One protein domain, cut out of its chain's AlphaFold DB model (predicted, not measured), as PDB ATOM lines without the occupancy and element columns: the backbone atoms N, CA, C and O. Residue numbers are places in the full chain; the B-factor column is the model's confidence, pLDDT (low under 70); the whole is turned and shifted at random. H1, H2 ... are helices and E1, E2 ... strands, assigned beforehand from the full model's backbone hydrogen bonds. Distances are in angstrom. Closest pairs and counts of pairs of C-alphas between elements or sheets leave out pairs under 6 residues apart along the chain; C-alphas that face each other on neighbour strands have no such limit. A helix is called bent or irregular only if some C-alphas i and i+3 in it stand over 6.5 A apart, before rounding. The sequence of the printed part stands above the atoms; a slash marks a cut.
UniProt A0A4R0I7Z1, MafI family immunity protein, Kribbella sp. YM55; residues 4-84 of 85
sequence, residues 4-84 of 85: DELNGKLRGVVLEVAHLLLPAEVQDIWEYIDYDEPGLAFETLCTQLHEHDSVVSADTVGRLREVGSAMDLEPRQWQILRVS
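Overview. This is residues 4 to 84 of the 85 residues of the protein "MafI family immunity protein" of Kribbella sp. YM55 (UniProt A0A4R0I7Z1). A tiny sheet of two parallel strands, E1 beside E2, sits at one end of a bundle of four helices, H1 to H4, that run up and down, each against the one before. The short H5 packs on H3 and H4. The 81 printed residues hold H1, H2, H3, E1, H4, H5 and E2 in that order; the class is mostly helix. The whole is compact and rounded, with a radius of gyration of the C-alphas of 11.2 A and spans of 30 by 26 by 17 A.

Along the chain. Find E1 at residues 55 to 57 and E2 at residues 82 to 84, ending at C-alpha 84, (-0.250, -8.117, -21.332). H1, residues 4 to 20, starts at C-alpha 4, (-17.119, -29.062, -31.880), and covers 25.2 A; it is irregular, with C-alphas 16 and 19 7.4 A apart. H2 is residues 23 to 34, 16.5 A; H3 38 to 51, 19.7 A; H4 58 to 70, 18.4 A; H5 76 to 79.

Arrangement. Look at N 56 and O 82, 3.0 A apart and within hydrogen-bond range, in parallel E1 and E2. E1, H4, H5 and E2 form a strand-helix-strand unit, parallel neighbour strands with helices between, its crossover right-handed. H4 touches H1 residues 6 to 13 alone, closest C-alphas Leu 6 and Val 67, 6.2 A, opposite ways at a tilt of 37 degrees, only just steep. H2 and H3 form a helical hairpin at a shallow tilt of 20 degrees, closest C-alphas Ile 29 and Ala 41, 4.7 A. H1 and H2 form another, at 3 degrees, closest C-alphas Ala 18 and Val 26, 6.2 A. H5 touches H3 residues 43 to 47 alone, closest C-alphas Cys 46 and Trp 78, 6.0 A. H2 and H4 are apart. Every O i to N i+4 pair is within hydrogen-bond range in H2, H3 and H4; H1 has 11 of 13, and H5 is too short for such a pair.

Size, cuts and confidence. The farthest C-alphas, Tyr 35 and Ser 84, are 31.9 A apart. The printed part has no cut, its links between elements are tight, and no printed residue is under 70 in pLDDT.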
ATOM      1  N   ASP A   4     -16.512 -29.310 -33.190       92.19
ATOM      2  CA  ASP A   4     -17.119 -29.062 -31.880       92.19
ATOM      3  C   ASP A   4     -16.083 -28.540 -30.877       92.19
ATOM      4  O   ASP A   4     -16.339 -27.570 -30.158       92.19
ATOM      5  N   GLU A   5     -14.885 -29.132 -30.858       94.69
ATOM      6  CA  GLU A   5     -13.764 -28.674 -30.037       94.69
ATOM      7  C   GLU A   5     -13.340 -27.250 -30.425       94.69
ATOM      8  O   GLU A   5     -13.108 -26.406 -29.552       94.69
ATOM      9  N   LEU A   6     -13.279 -26.961 -31.728       95.31
ATOM     10  CA  LEU A   6     -12.917 -25.649 -32.263       95.31
ATOM     11  C   LEU A   6     -13.909 -24.575 -31.840       95.31
ATOM     12  O   LEU A   6     -13.527 -23.550 -31.266       95.31
ATOM     13  N   ASN A   7     -15.189 -24.846 -32.066       94.62
ATOM     14  CA  ASN A   7     -16.267 -23.958 -31.683       94.62
ATOM     15  C   ASN A   7     -16.311 -23.761 -30.163       94.62
ATOM     16  O   ASN A   7     -16.471 -22.636 -29.695       94.62
ATOM     17  N   GLY A   8     -16.111 -24.817 -29.372       96.75
ATOM     18  CA  GLY A   8     -16.028 -24.717 -27.914       96.75
ATOM     19  C   GLY A   8     -14.901 -23.790 -27.447       96.75
ATOM     20  O   GLY A   8     -15.119 -22.937 -26.583       96.75
ATOM     21  N   LYS A   9     -13.712 -23.902 -28.053       97.12
ATOM     22  CA  LYS A   9     -12.571 -23.026 -27.747       97.12
ATOM     23  C   LYS A   9     -12.839 -21.577 -28.133       97.12
ATOM     24  O   LYS A   9     -12.608 -20.696 -27.307       97.12
ATOM     25  N   LEU A  10     -13.363 -21.330 -29.336       97.75
ATOM     26  CA  LEU A  10     -13.695 -19.978 -29.788       97.75
ATOM     27  C   LEU A  10     -14.715 -19.317 -28.854       97.75
ATOM     28  O   LEU A  10     -14.462 -18.230 -28.343       97.75
ATOM     29  N   ARG A  11     -15.815 -20.013 -28.539       98.19
ATOM     30  CA  ARG A  11     -16.832 -19.544 -27.584       98.19
ATOM     31  C   ARG A  11     -16.234 -19.234 -26.208       98.19
ATOM     32  O   ARG A  11     -16.580 -18.226 -25.597       98.19
ATOM     33  N   GLY A  12     -15.312 -20.072 -25.732       98.19
ATOM     34  CA  GLY A  12     -14.591 -19.843 -24.480       98.19
ATOM     35  C   GLY A  12     -13.773 -18.550 -24.489       98.19
ATOM     36  O   GLY A  12     -13.806 -17.802 -23.513       98.19
ATOM     37  N   VAL A  13     -13.086 -18.255 -25.596       97.94
ATOM     38  CA  VAL A  13     -12.355 -16.990 -25.752       97.94
ATOM     39  C   VAL A  13     -13.315 -15.800 -25.793       97.94
ATOM     40  O   VAL A  13     -13.068 -14.819 -25.096       97.94
ATOM     41  N   VAL A  14     -14.423 -15.890 -26.539       98.25
ATOM     42  CA  VAL A  14     -15.434 -14.818 -26.609       98.25
ATOM     43  C   VAL A  14     -15.959 -14.471 -25.217       98.25
ATOM     44  O   VAL A  14     -15.978 -13.301 -24.851       98.25
ATOM     45  N   LEU A  15     -16.324 -15.469 -24.406       98.25
ATOM     46  CA  LEU A  15     -16.809 -15.247 -23.037       98.25
ATOM     47  C   LEU A  15     -15.789 -14.528 -22.150       98.25
ATOM     48  O   LEU A  15     -16.163 -13.686 -21.338       98.25
ATOM     49  N   GLU A  16     -14.510 -14.858 -22.296       97.69
ATOM     50  CA  GLU A  16     -13.445 -14.245 -21.509       97.69
ATOM     51  C   GLU A  16     -13.256 -12.768 -21.844       97.69
ATOM     52  O   GLU A  16     -13.127 -11.942 -20.941       97.69
ATOM     53  N   VAL A  17     -13.258 -12.430 -23.131       97.62
ATOM     54  CA  VAL A  17     -12.943 -11.075 -23.603       97.62
ATOM     55  C   VAL A  17     -14.175 -10.210 -23.855       97.62
ATOM     56  O   VAL A  17     -14.023  -9.029 -24.138       97.62
ATOM     57  N   ALA A  18     -15.390 -10.743 -23.694       97.75
ATOM     58  CA  ALA A  18     -16.642 -10.016 -23.935       97.75
ATOM     59  C   ALA A  18     -16.745  -8.691 -23.162       97.75
ATOM     60  O   ALA A  18     -17.355  -7.741 -23.636       97.75
ATOM     61  N   HIS A  19     -16.128  -8.605 -21.981       97.44
ATOM     62  CA  HIS A  19     -16.106  -7.389 -21.164       97.44
ATOM     63  C   HIS A  19     -15.250  -6.248 -21.750       97.44
ATOM     64  O   HIS A  19     -15.305  -5.132 -21.239       97.44
ATOM     65  N   LEU A  20     -14.447  -6.533 -22.779       97.44
ATOM     66  CA  LEU A  20     -13.610  -5.573 -23.502       97.44
ATOM     67  C   LEU A  20     -14.306  -5.010 -24.750       97.44
ATOM     68  O   LEU A  20     -13.750  -4.137 -25.406       97.44
ATOM     69  N   LEU A  21     -15.496  -5.519 -25.080       97.62
ATOM     70  CA  LEU A  21     -16.226  -5.223 -26.310       97.62
ATOM     71  C   LEU A  21     -17.589  -4.596 -26.008       97.62
ATOM     72  O   LEU A  21     -18.113  -4.679 -24.890       97.62
ATOM     73  N   LEU A  22     -18.201  -3.989 -27.022       97.88
ATOM     74  CA  LEU A  22     -19.583  -3.535 -26.934       97.88
ATOM     75  C   LEU A  22     -20.547  -4.732 -26.992       97.88
ATOM     76  O   LEU A  22     -20.302  -5.694 -27.721       97.88
ATOM     77  N   PRO A  23     -21.704  -4.675 -26.303       97.81
ATOM     78  CA  PRO A  23     -22.675  -5.771 -26.329       97.81
ATOM     79  C   PRO A  23     -23.140  -6.175 -27.735       97.81
ATOM     80  O   PRO A  23     -23.384  -7.354 -27.970       97.81
ATOM     81  N   ALA A  24     -23.249  -5.213 -28.658       97.81
ATOM     82  CA  ALA A  24     -23.632  -5.475 -30.045       97.81
ATOM     83  C   ALA A  24     -22.547  -6.254 -30.807       97.81
ATOM     84  O   ALA A  24     -22.862  -7.218 -31.487       97.81
ATOM     85  N   GLU A  25     -21.269  -5.917 -30.614       98.06
ATOM     86  CA  GLU A  25     -20.147  -6.633 -31.239       98.06
ATOM     87  C   GLU A  25     -20.069  -8.077 -30.736       98.06
ATOM     88  O   GLU A  25     -19.859  -9.011 -31.506       98.06
ATOM     89  N   VAL A  26     -20.278  -8.273 -29.429       98.31
ATOM     90  CA  VAL A  26     -20.355  -9.615 -28.840       98.31
ATOM     91  C   VAL A  26     -21.513 -10.399 -29.455       98.31
ATOM     92  O   VAL A  26     -21.342 -11.576 -29.762       98.31
ATOM     93  N   GLN A  27     -22.671  -9.764 -29.650       98.25
ATOM     94  CA  GLN A  27     -23.819 -10.392 -30.299       98.25
ATOM     95  C   GLN A  27     -23.498 -10.812 -31.738       98.25
ATOM     96  O   GLN A  27     -23.744 -11.969 -32.072       98.25
ATOM     97  N   ASP A  28     -22.898  -9.938 -32.547       97.94
ATOM     98  CA  ASP A  28     -22.526 -10.249 -33.935       97.94
ATOM     99  C   ASP A  28     -21.588 -11.468 -33.999       97.94
ATOM    100  O   ASP A  28     -21.782 -12.385 -34.797       97.94
ATOM    101  N   ILE A  29     -20.606 -11.536 -33.093       98.38
ATOM    102  CA  ILE A  29     -19.690 -12.678 -32.994       98.38
ATOM    103  C   ILE A  29     -20.452 -13.968 -32.668       98.38
ATOM    104  O   ILE A  29     -20.183 -14.997 -33.285       98.38
ATOM    105  N   TRP A  30     -21.398 -13.941 -31.721       98.25
ATOM    106  CA  TRP A  30     -22.217 -15.116 -31.403       98.25
ATOM    107  C   TRP A  30     -23.067 -15.569 -32.585       98.25
ATOM    108  O   TRP A  30     -23.117 -16.768 -32.854       98.25
ATOM    109  N   GLU A  31     -23.675 -14.629 -33.311       98.19
ATOM    110  CA  GLU A  31     -24.467 -14.934 -34.502       98.19
ATOM    111  C   GLU A  31     -23.619 -15.675 -35.543       98.19
ATOM    112  O   GLU A  31     -24.037 -16.729 -36.018       98.19
ATOM    113  N   TYR A  32     -22.390 -15.227 -35.822       98.12
ATOM    114  CA  TYR A  32     -21.496 -15.936 -36.746       98.12
ATOM    115  C   TYR A  32     -21.163 -17.364 -36.298       98.12
ATOM    116  O   TYR A  32     -21.142 -18.279 -37.122       98.12
ATOM    117  N   ILE A  33     -20.936 -17.599 -35.002       96.56
ATOM    118  CA  ILE A  33     -20.677 -18.961 -34.506       96.56
ATOM    119  C   ILE A  33     -21.937 -19.834 -34.644       96.56
ATOM    120  O   ILE A  33     -21.839 -21.020 -34.965       96.56
ATOM    121  N   ASP A  34     -23.120 -19.271 -34.408       95.88
ATOM    122  CA  ASP A  34     -24.389 -20.001 -34.471       95.88
ATOM    123  C   ASP A  34     -24.858 -20.269 -35.914       95.88
ATOM    124  O   ASP A  34     -25.569 -21.248 -36.152       95.88
ATOM    125  N   TYR A  35     -24.407 -19.465 -36.882       96.31
ATOM    126  CA  TYR A  35     -24.620 -19.677 -38.318       96.31
ATOM    127  C   TYR A  35     -23.532 -20.526 -39.003       96.31
ATOM    128  O   TYR A  35     -23.501 -20.591 -40.230       96.31
ATOM    129  N   ASP A  36     -22.688 -21.225 -38.236       94.38
ATOM    130  CA  ASP A  36     -21.610 -22.090 -38.749       94.38
ATOM    131  C   ASP A  36     -20.541 -21.323 -39.560       94.38
ATOM    132  O   ASP A  36     -19.900 -21.857 -40.465       94.38
ATOM    133  N   GLU A  37     -20.302 -20.058 -39.196       96.88
ATOM    134  CA  GLU A  37     -19.276 -19.179 -39.770       96.88
ATOM    135  C   GLU A  37     -18.165 -18.826 -38.747       96.88
ATOM    136  O   GLU A  37     -17.872 -17.650 -38.501       96.88
ATOM    137  N   PRO A  38     -17.470 -19.810 -38.136       96.06
ATOM    138  CA  PRO A  38     -16.511 -19.551 -37.055       96.06
ATOM    139  C   PRO A  38     -15.279 -18.748 -37.494       96.06
ATOM    140  O   PRO A  38     -14.681 -18.045 -36.679       96.06
ATOM    141  N   GLY A  39     -14.904 -18.805 -38.776       96.75
ATOM    142  CA  GLY A  39     -13.829 -17.975 -39.323       96.75
ATOM    143  C   GLY A  39     -14.176 -16.484 -39.298       96.75
ATOM    144  O   GLY A  39     -13.343 -15.665 -38.912       96.75
ATOM    145  N   LEU A  40     -15.426 -16.142 -39.625       97.25
ATOM    146  CA  LEU A  40     -15.910 -14.763 -39.586       97.25
ATOM    147  C   LEU A  40     -16.115 -14.280 -38.146       97.25
ATOM    148  O   LEU A  40     -15.759 -13.147 -37.820       97.25
ATOM    149  N   ALA A  41     -16.588 -15.162 -37.261       98.19
ATOM    150  CA  ALA A  41     -16.625 -14.895 -35.825       98.19
ATOM    151  C   ALA A  41     -15.227 -14.562 -35.275       98.19
ATOM    152  O   ALA A  41     -15.057 -13.589 -34.540       98.19
ATOM    153  N   PHE A  42     -14.215 -15.347 -35.654       98.38
ATOM    154  CA  PHE A  42     -12.829 -15.152 -35.237       98.38
ATOM    155  C   PHE A  42     -12.240 -13.832 -35.749       98.38
ATOM    156  O   PHE A  42     -11.620 -13.089 -34.982       98.38
ATOM    157  N   GLU A  43     -12.427 -13.538 -37.036       97.81
ATOM    158  CA  GLU A  43     -11.945 -12.302 -37.653       97.81
ATOM    159  C   GLU A  43     -12.601 -11.073 -37.024       97.81
ATOM    160  O   GLU A  43     -11.902 -10.125 -36.654       97.81
ATOM    161  N   THR A  44     -13.921 -11.121 -36.832       98.00
ATOM    162  CA  THR A  44     -14.681 -10.062 -36.162       98.00
ATOM    163  C   THR A  44     -14.154  -9.853 -34.747       98.00
ATOM    164  O   THR A  44     -13.784  -8.737 -34.396       98.00
ATOM    165  N   LEU A  45     -14.005 -10.923 -33.960       98.44
ATOM    166  CA  LEU A  45     -13.472 -10.852 -32.600       98.44
ATOM    167  C   LEU A  45     -12.099 -10.166 -32.537       98.44
ATOM    168  O   LEU A  45     -11.896  -9.258 -31.729       98.44
ATOM    169  N   CYS A  46     -11.151 -10.587 -33.378       98.25
ATOM    170  CA  CYS A  46      -9.805 -10.016 -33.359       98.25
ATOM    171  C   CYS A  46      -9.787  -8.559 -33.838       98.25
ATOM    172  O   CYS A  46      -9.052  -7.742 -33.284       98.25
ATOM    173  N   THR A  47     -10.613  -8.230 -34.834       97.62
ATOM    174  CA  THR A  47     -10.757  -6.863 -35.343       97.62
ATOM    175  C   THR A  47     -11.303  -5.944 -34.260       97.62
ATOM    176  O   THR A  47     -10.679  -4.930 -33.970       97.62
ATOM    177  N   GLN A  48     -12.388  -6.335 -33.586       98.12
ATOM    178  CA  GLN A  48     -12.992  -5.519 -32.533       98.12
ATOM    179  C   GLN A  48     -12.036  -5.323 -31.347       98.12
ATOM    180  O   GLN A  48     -11.829  -4.201 -30.890       98.12
ATOM    181  N   LEU A  49     -11.342  -6.374 -30.900       98.06
ATOM    182  CA  LEU A  49     -10.321  -6.236 -29.853       98.06
ATOM    183  C   LEU A  49      -9.194  -5.268 -30.251       98.06
ATOM    184  O   LEU A  49      -8.704  -4.516 -29.408       98.06
ATOM    185  N   HIS A  50      -8.781  -5.280 -31.520       97.69
ATOM    186  CA  HIS A  50      -7.777  -4.353 -32.034       97.69
ATOM    187  C   HIS A  50      -8.304  -2.910 -32.105       97.69
ATOM    188  O   HIS A  50      -7.619  -2.000 -31.644       97.69
ATOM    189  N   GLU A  51      -9.515  -2.700 -32.627       97.00
ATOM    190  CA  GLU A  51     -10.148  -1.379 -32.761       97.00
ATOM    191  C   GLU A  51     -10.406  -0.706 -31.406       97.00
ATOM    192  O   GLU A  51     -10.239   0.507 -31.280       97.00
ATOM    193  N   HIS A  52     -10.730  -1.489 -30.374       95.81
ATOM    194  CA  HIS A  52     -10.881  -1.004 -28.996       95.81
ATOM    195  C   HIS A  52      -9.551  -0.813 -28.252       95.81
ATOM    196  O   HIS A  52      -9.559  -0.530 -27.054       95.81
ATOM    197  N   ASP A  53      -8.401  -0.995 -28.914       95.38
ATOM    198  CA  ASP A  53      -7.075  -0.946 -28.281       95.38
ATOM    199  C   ASP A  53      -6.954  -1.896 -27.066       95.38
ATOM    200  O   ASP A  53      -6.165  -1.668 -26.135       95.38
ATOM    201  N   SER A  54      -7.740  -2.978 -27.072       96.25
ATOM    202  CA  SER A  54      -7.890  -3.886 -25.941       96.25
ATOM    203  C   SER A  54      -6.606  -4.658 -25.681       96.25
ATOM    204  O   SER A  54      -5.953  -5.168 -26.594       96.25
ATOM    205  N   VAL A  55      -6.251  -4.776 -24.402       96.25
ATOM    206  CA  VAL A  55      -5.113  -5.582 -23.961       96.25
ATOM    207  C   VAL A  55      -5.634  -6.925 -23.471       96.25
ATOM    208  O   VAL A  55      -6.350  -6.989 -22.473       96.25
ATOM    209  N   VAL A  56      -5.257  -7.994 -24.165       96.50
ATOM    210  CA  VAL A  56      -5.628  -9.372 -23.822       96.50
ATOM    211  C   VAL A  56      -4.449 -10.117 -23.203       96.50
ATOM    212  O   VAL A  56      -3.293  -9.721 -23.359       96.50
ATOM    213  N   SER A  57      -4.722 -11.208 -22.490       96.88
ATOM    214  CA  SER A  57      -3.654 -12.002 -21.881       96.88
ATOM    215  C   SER A  57      -2.877 -12.809 -22.927       96.88
ATOM    216  O   SER A  57      -3.407 -13.178 -23.980       96.88
ATOM    217  N   ALA A  58      -1.622 -13.148 -22.619       95.88
ATOM    218  CA  ALA A  58      -0.826 -14.044 -23.459       95.88
ATOM    219  C   ALA A  58      -1.485 -15.424 -23.648       95.88
ATOM    220  O   ALA A  58      -1.354 -16.029 -24.713       95.88
ATOM    221  N   ASP A  59      -2.227 -15.898 -22.645       96.50
ATOM    222  CA  ASP A  59      -2.984 -17.149 -22.716       96.50
ATOM    223  C   ASP A  59      -4.165 -17.049 -23.697       96.50
ATOM    224  O   ASP A  59      -4.354 -17.932 -24.538       96.50
ATOM    225  N   THR A  60      -4.897 -15.930 -23.674       97.00
ATOM    226  CA  THR A  60      -5.965 -15.627 -24.641       97.00
ATOM    227  C   THR A  60      -5.423 -15.664 -26.073       97.00
ATOM    228  O   THR A  60      -6.001 -16.308 -26.947       97.00
ATOM    229  N   VAL A  61      -4.269 -15.034 -26.322       97.38
ATOM    230  CA  VAL A  61      -3.618 -15.049 -27.646       97.38
ATOM    231  C   VAL A  61      -3.126 -16.444 -28.023       97.38
ATOM    232  O   VAL A  61      -3.184 -16.818 -29.195       97.38
ATOM    233  N   GLY A  62      -2.661 -17.236 -27.055       97.12
ATOM    234  CA  GLY A  62      -2.314 -18.641 -27.265       97.12
ATOM    235  C   GLY A  62      -3.501 -19.456 -27.780       97.12
ATOM    236  O   GLY A  62      -3.370 -20.157 -28.785       97.12
ATOM    237  N   ARG A  63      -4.673 -19.295 -27.156       97.31
ATOM    238  CA  ARG A  63      -5.922 -19.944 -27.585       97.31
ATOM    239  C   ARG A  63      -6.409 -19.444 -28.942       97.31
ATOM    240  O   ARG A  63      -6.771 -20.259 -29.786       97.31
ATOM    241  N   LEU A  64      -6.351 -18.136 -29.198       97.38
ATOM    242  CA  LEU A  64      -6.681 -17.571 -30.513       97.38
ATOM    243  C   LEU A  64      -5.759 -18.109 -31.609       97.38
ATOM    244  O   LEU A  64      -6.228 -18.478 -32.678       97.38
ATOM    245  N   ARG A  65      -4.456 -18.225 -31.338       97.69
ATOM    246  CA  ARG A  65      -3.507 -18.836 -32.274       97.69
ATOM    247  C   ARG A  65      -3.881 -20.278 -32.586       97.69
ATOM    248  O   ARG A  65      -3.810 -20.671 -33.745       97.69
ATOM    249  N   GLU A  66      -4.225 -21.065 -31.572       97.12
ATOM    250  CA  GLU A  66      -4.604 -22.467 -31.749       97.12
ATOM    251  C   GLU A  66      -5.857 -22.602 -32.626       97.12
ATOM    252  O   GLU A  66      -5.844 -23.347 -33.603       97.12
ATOM    253  N   VAL A  67      -6.900 -21.828 -32.310       97.12
ATOM    254  CA  VAL A  67      -8.167 -21.799 -33.053       97.12
ATOM    255  C   VAL A  67      -7.955 -21.307 -34.487       97.12
ATOM    256  O   VAL A  67      -8.352 -21.984 -35.432       97.12
ATOM    257  N   GLY A  68      -7.275 -20.173 -34.668       97.12
ATOM    258  CA  GLY A  68      -7.005 -19.601 -35.987       97.12
ATOM    259  C   GLY A  68      -6.156 -20.523 -36.864       97.12
ATOM    260  O   GLY A  68      -6.475 -20.733 -38.030       97.12
ATOM    261  N   SER A  69      -5.133 -21.165 -36.291       96.81
ATOM    262  CA  SER A  69      -4.302 -22.129 -37.029       96.81
ATOM    263  C   SER A  69      -5.085 -23.381 -37.432       96.81
ATOM    264  O   SER A  69      -4.848 -23.927 -38.505       96.81
ATOM    265  N   ALA A  70      -6.027 -23.844 -36.600       96.12
ATOM    266  CA  ALA A  70      -6.884 -24.983 -36.933       96.12
ATOM    267  C   ALA A  70      -7.861 -24.680 -38.086       96.12
ATOM    268  O   ALA A  70      -8.259 -25.604 -38.791       96.12
ATOM    269  N   MET A  71      -8.204 -23.405 -38.292       95.06
ATOM    270  CA  MET A  71      -9.025 -22.919 -39.408       95.06
ATOM    271  C   MET A  71      -8.211 -22.510 -40.650       95.06
ATOM    272  O   MET A  71      -8.792 -21.995 -41.598       95.06
ATOM    273  N   ASP A  72      -6.887 -22.714 -40.652       95.69
ATOM    274  CA  ASP A  72      -5.969 -22.243 -41.708       95.69
ATOM    275  C   ASP A  72      -6.040 -20.717 -41.946       95.69
ATOM    276  O   ASP A  72      -5.896 -20.216 -43.061       95.69
ATOM    277  N   LEU A  73      -6.284 -19.956 -40.873       95.94
ATOM    278  CA  LEU A  73      -6.340 -18.499 -40.912       95.94
ATOM    279  C   LEU A  73      -4.949 -17.869 -40.822       95.94
ATOM    280  O   LEU A  73      -4.022 -18.395 -40.198       95.94
ATOM    281  N   GLU A  74      -4.801 -16.687 -41.422       96.00
ATOM    282  CA  GLU A  74      -3.518 -15.996 -41.443       96.00
ATOM    283  C   GLU A  74      -3.106 -15.494 -40.044       96.00
ATOM    284  O   GLU A  74      -3.875 -14.768 -39.403       96.00
ATOM    285  N   PRO A  75      -1.847 -15.719 -39.609       95.44
ATOM    286  CA  PRO A  75      -1.376 -15.291 -38.290       95.44
ATOM    287  C   PRO A  75      -1.542 -13.807 -37.984       95.44
ATOM    288  O   PRO A  75      -1.680 -13.433 -36.816       95.44
ATOM    289  N   ARG A  76      -1.563 -12.960 -39.022       94.94
ATOM    290  CA  ARG A  76      -1.783 -11.520 -38.876       94.94
ATOM    291  C   ARG A  76      -3.078 -11.200 -38.128       94.94
ATOM    292  O   ARG A  76      -3.109 -10.199 -37.431       94.94
ATOM    293  N   GLN A  77      -4.107 -12.047 -38.213       93.44
ATOM    294  CA  GLN A  77      -5.404 -11.779 -37.589       93.44
ATOM    295  C   GLN A  77      -5.337 -11.713 -36.057       93.44
ATOM    296  O   GLN A  77      -5.984 -10.856 -35.476       93.44
ATOM    297  N   TRP A  78      -4.522 -12.534 -35.387       96.31
ATOM    298  CA  TRP A  78      -4.354 -12.465 -33.923       96.31
ATOM    299  C   TRP A  78      -3.038 -11.808 -33.488       96.31
ATOM    300  O   TRP A  78      -2.891 -11.425 -32.329       96.31
ATOM    301  N   GLN A  79      -2.061 -11.664 -34.389       95.69
ATOM    302  CA  GLN A  79      -0.791 -10.987 -34.089       95.69
ATOM    303  C   GLN A  79      -0.921  -9.461 -33.972       95.69
ATOM    304  O   GLN A  79      -0.029  -8.828 -33.413       95.69
ATOM    305  N   ILE A  80      -2.016  -8.876 -34.466       95.56
ATOM    306  CA  ILE A  80      -2.334  -7.447 -34.297       95.56
ATOM    307  C   ILE A  80      -2.781  -7.084 -32.872       95.56
ATOM    308  O   ILE A  80      -2.883  -5.901 -32.543       95.56
ATOM    309  N   LEU A  81      -3.067  -8.081 -32.030       96.38
ATOM    310  CA  LEU A  81      -3.594  -7.868 -30.687       96.38
ATOM    311  C   LEU A  81      -2.507  -7.406 -29.718       96.38
ATOM    312  O   LEU A  81      -1.365  -7.872 -29.744       96.38
ATOM    313  N   ARG A  82      -2.887  -6.509 -28.808       95.50
ATOM    314  CA  ARG A  82      -2.013  -6.053 -27.727       95.50
ATOM    315  C   ARG A  82      -2.052  -7.063 -26.587       95.50
ATOM    316  O   ARG A  82      -3.125  -7.476 -26.154       95.50
ATOM    317  N   VAL A  83      -0.876  -7.433 -26.084       94.12
ATOM    318  CA  VAL A  83      -0.726  -8.514 -25.101       94.12
ATOM    319  C   VAL A  83      -0.193  -7.969 -23.782       94.12
ATOM    320  O   VAL A  83       0.787  -7.219 -23.780       94.12
ATOM    321  N   SER A  84      -0.822  -8.334 -22.663       90.19
ATOM    322  CA  SER A  84      -0.250  -8.117 -21.332       90.19
ATOM    323  C   SER A  84       0.810  -9.176 -21.017       90.19
ATOM    324  O   SER A  84       0.629 -10.361 -21.311       90.19
TER     325      SER A  84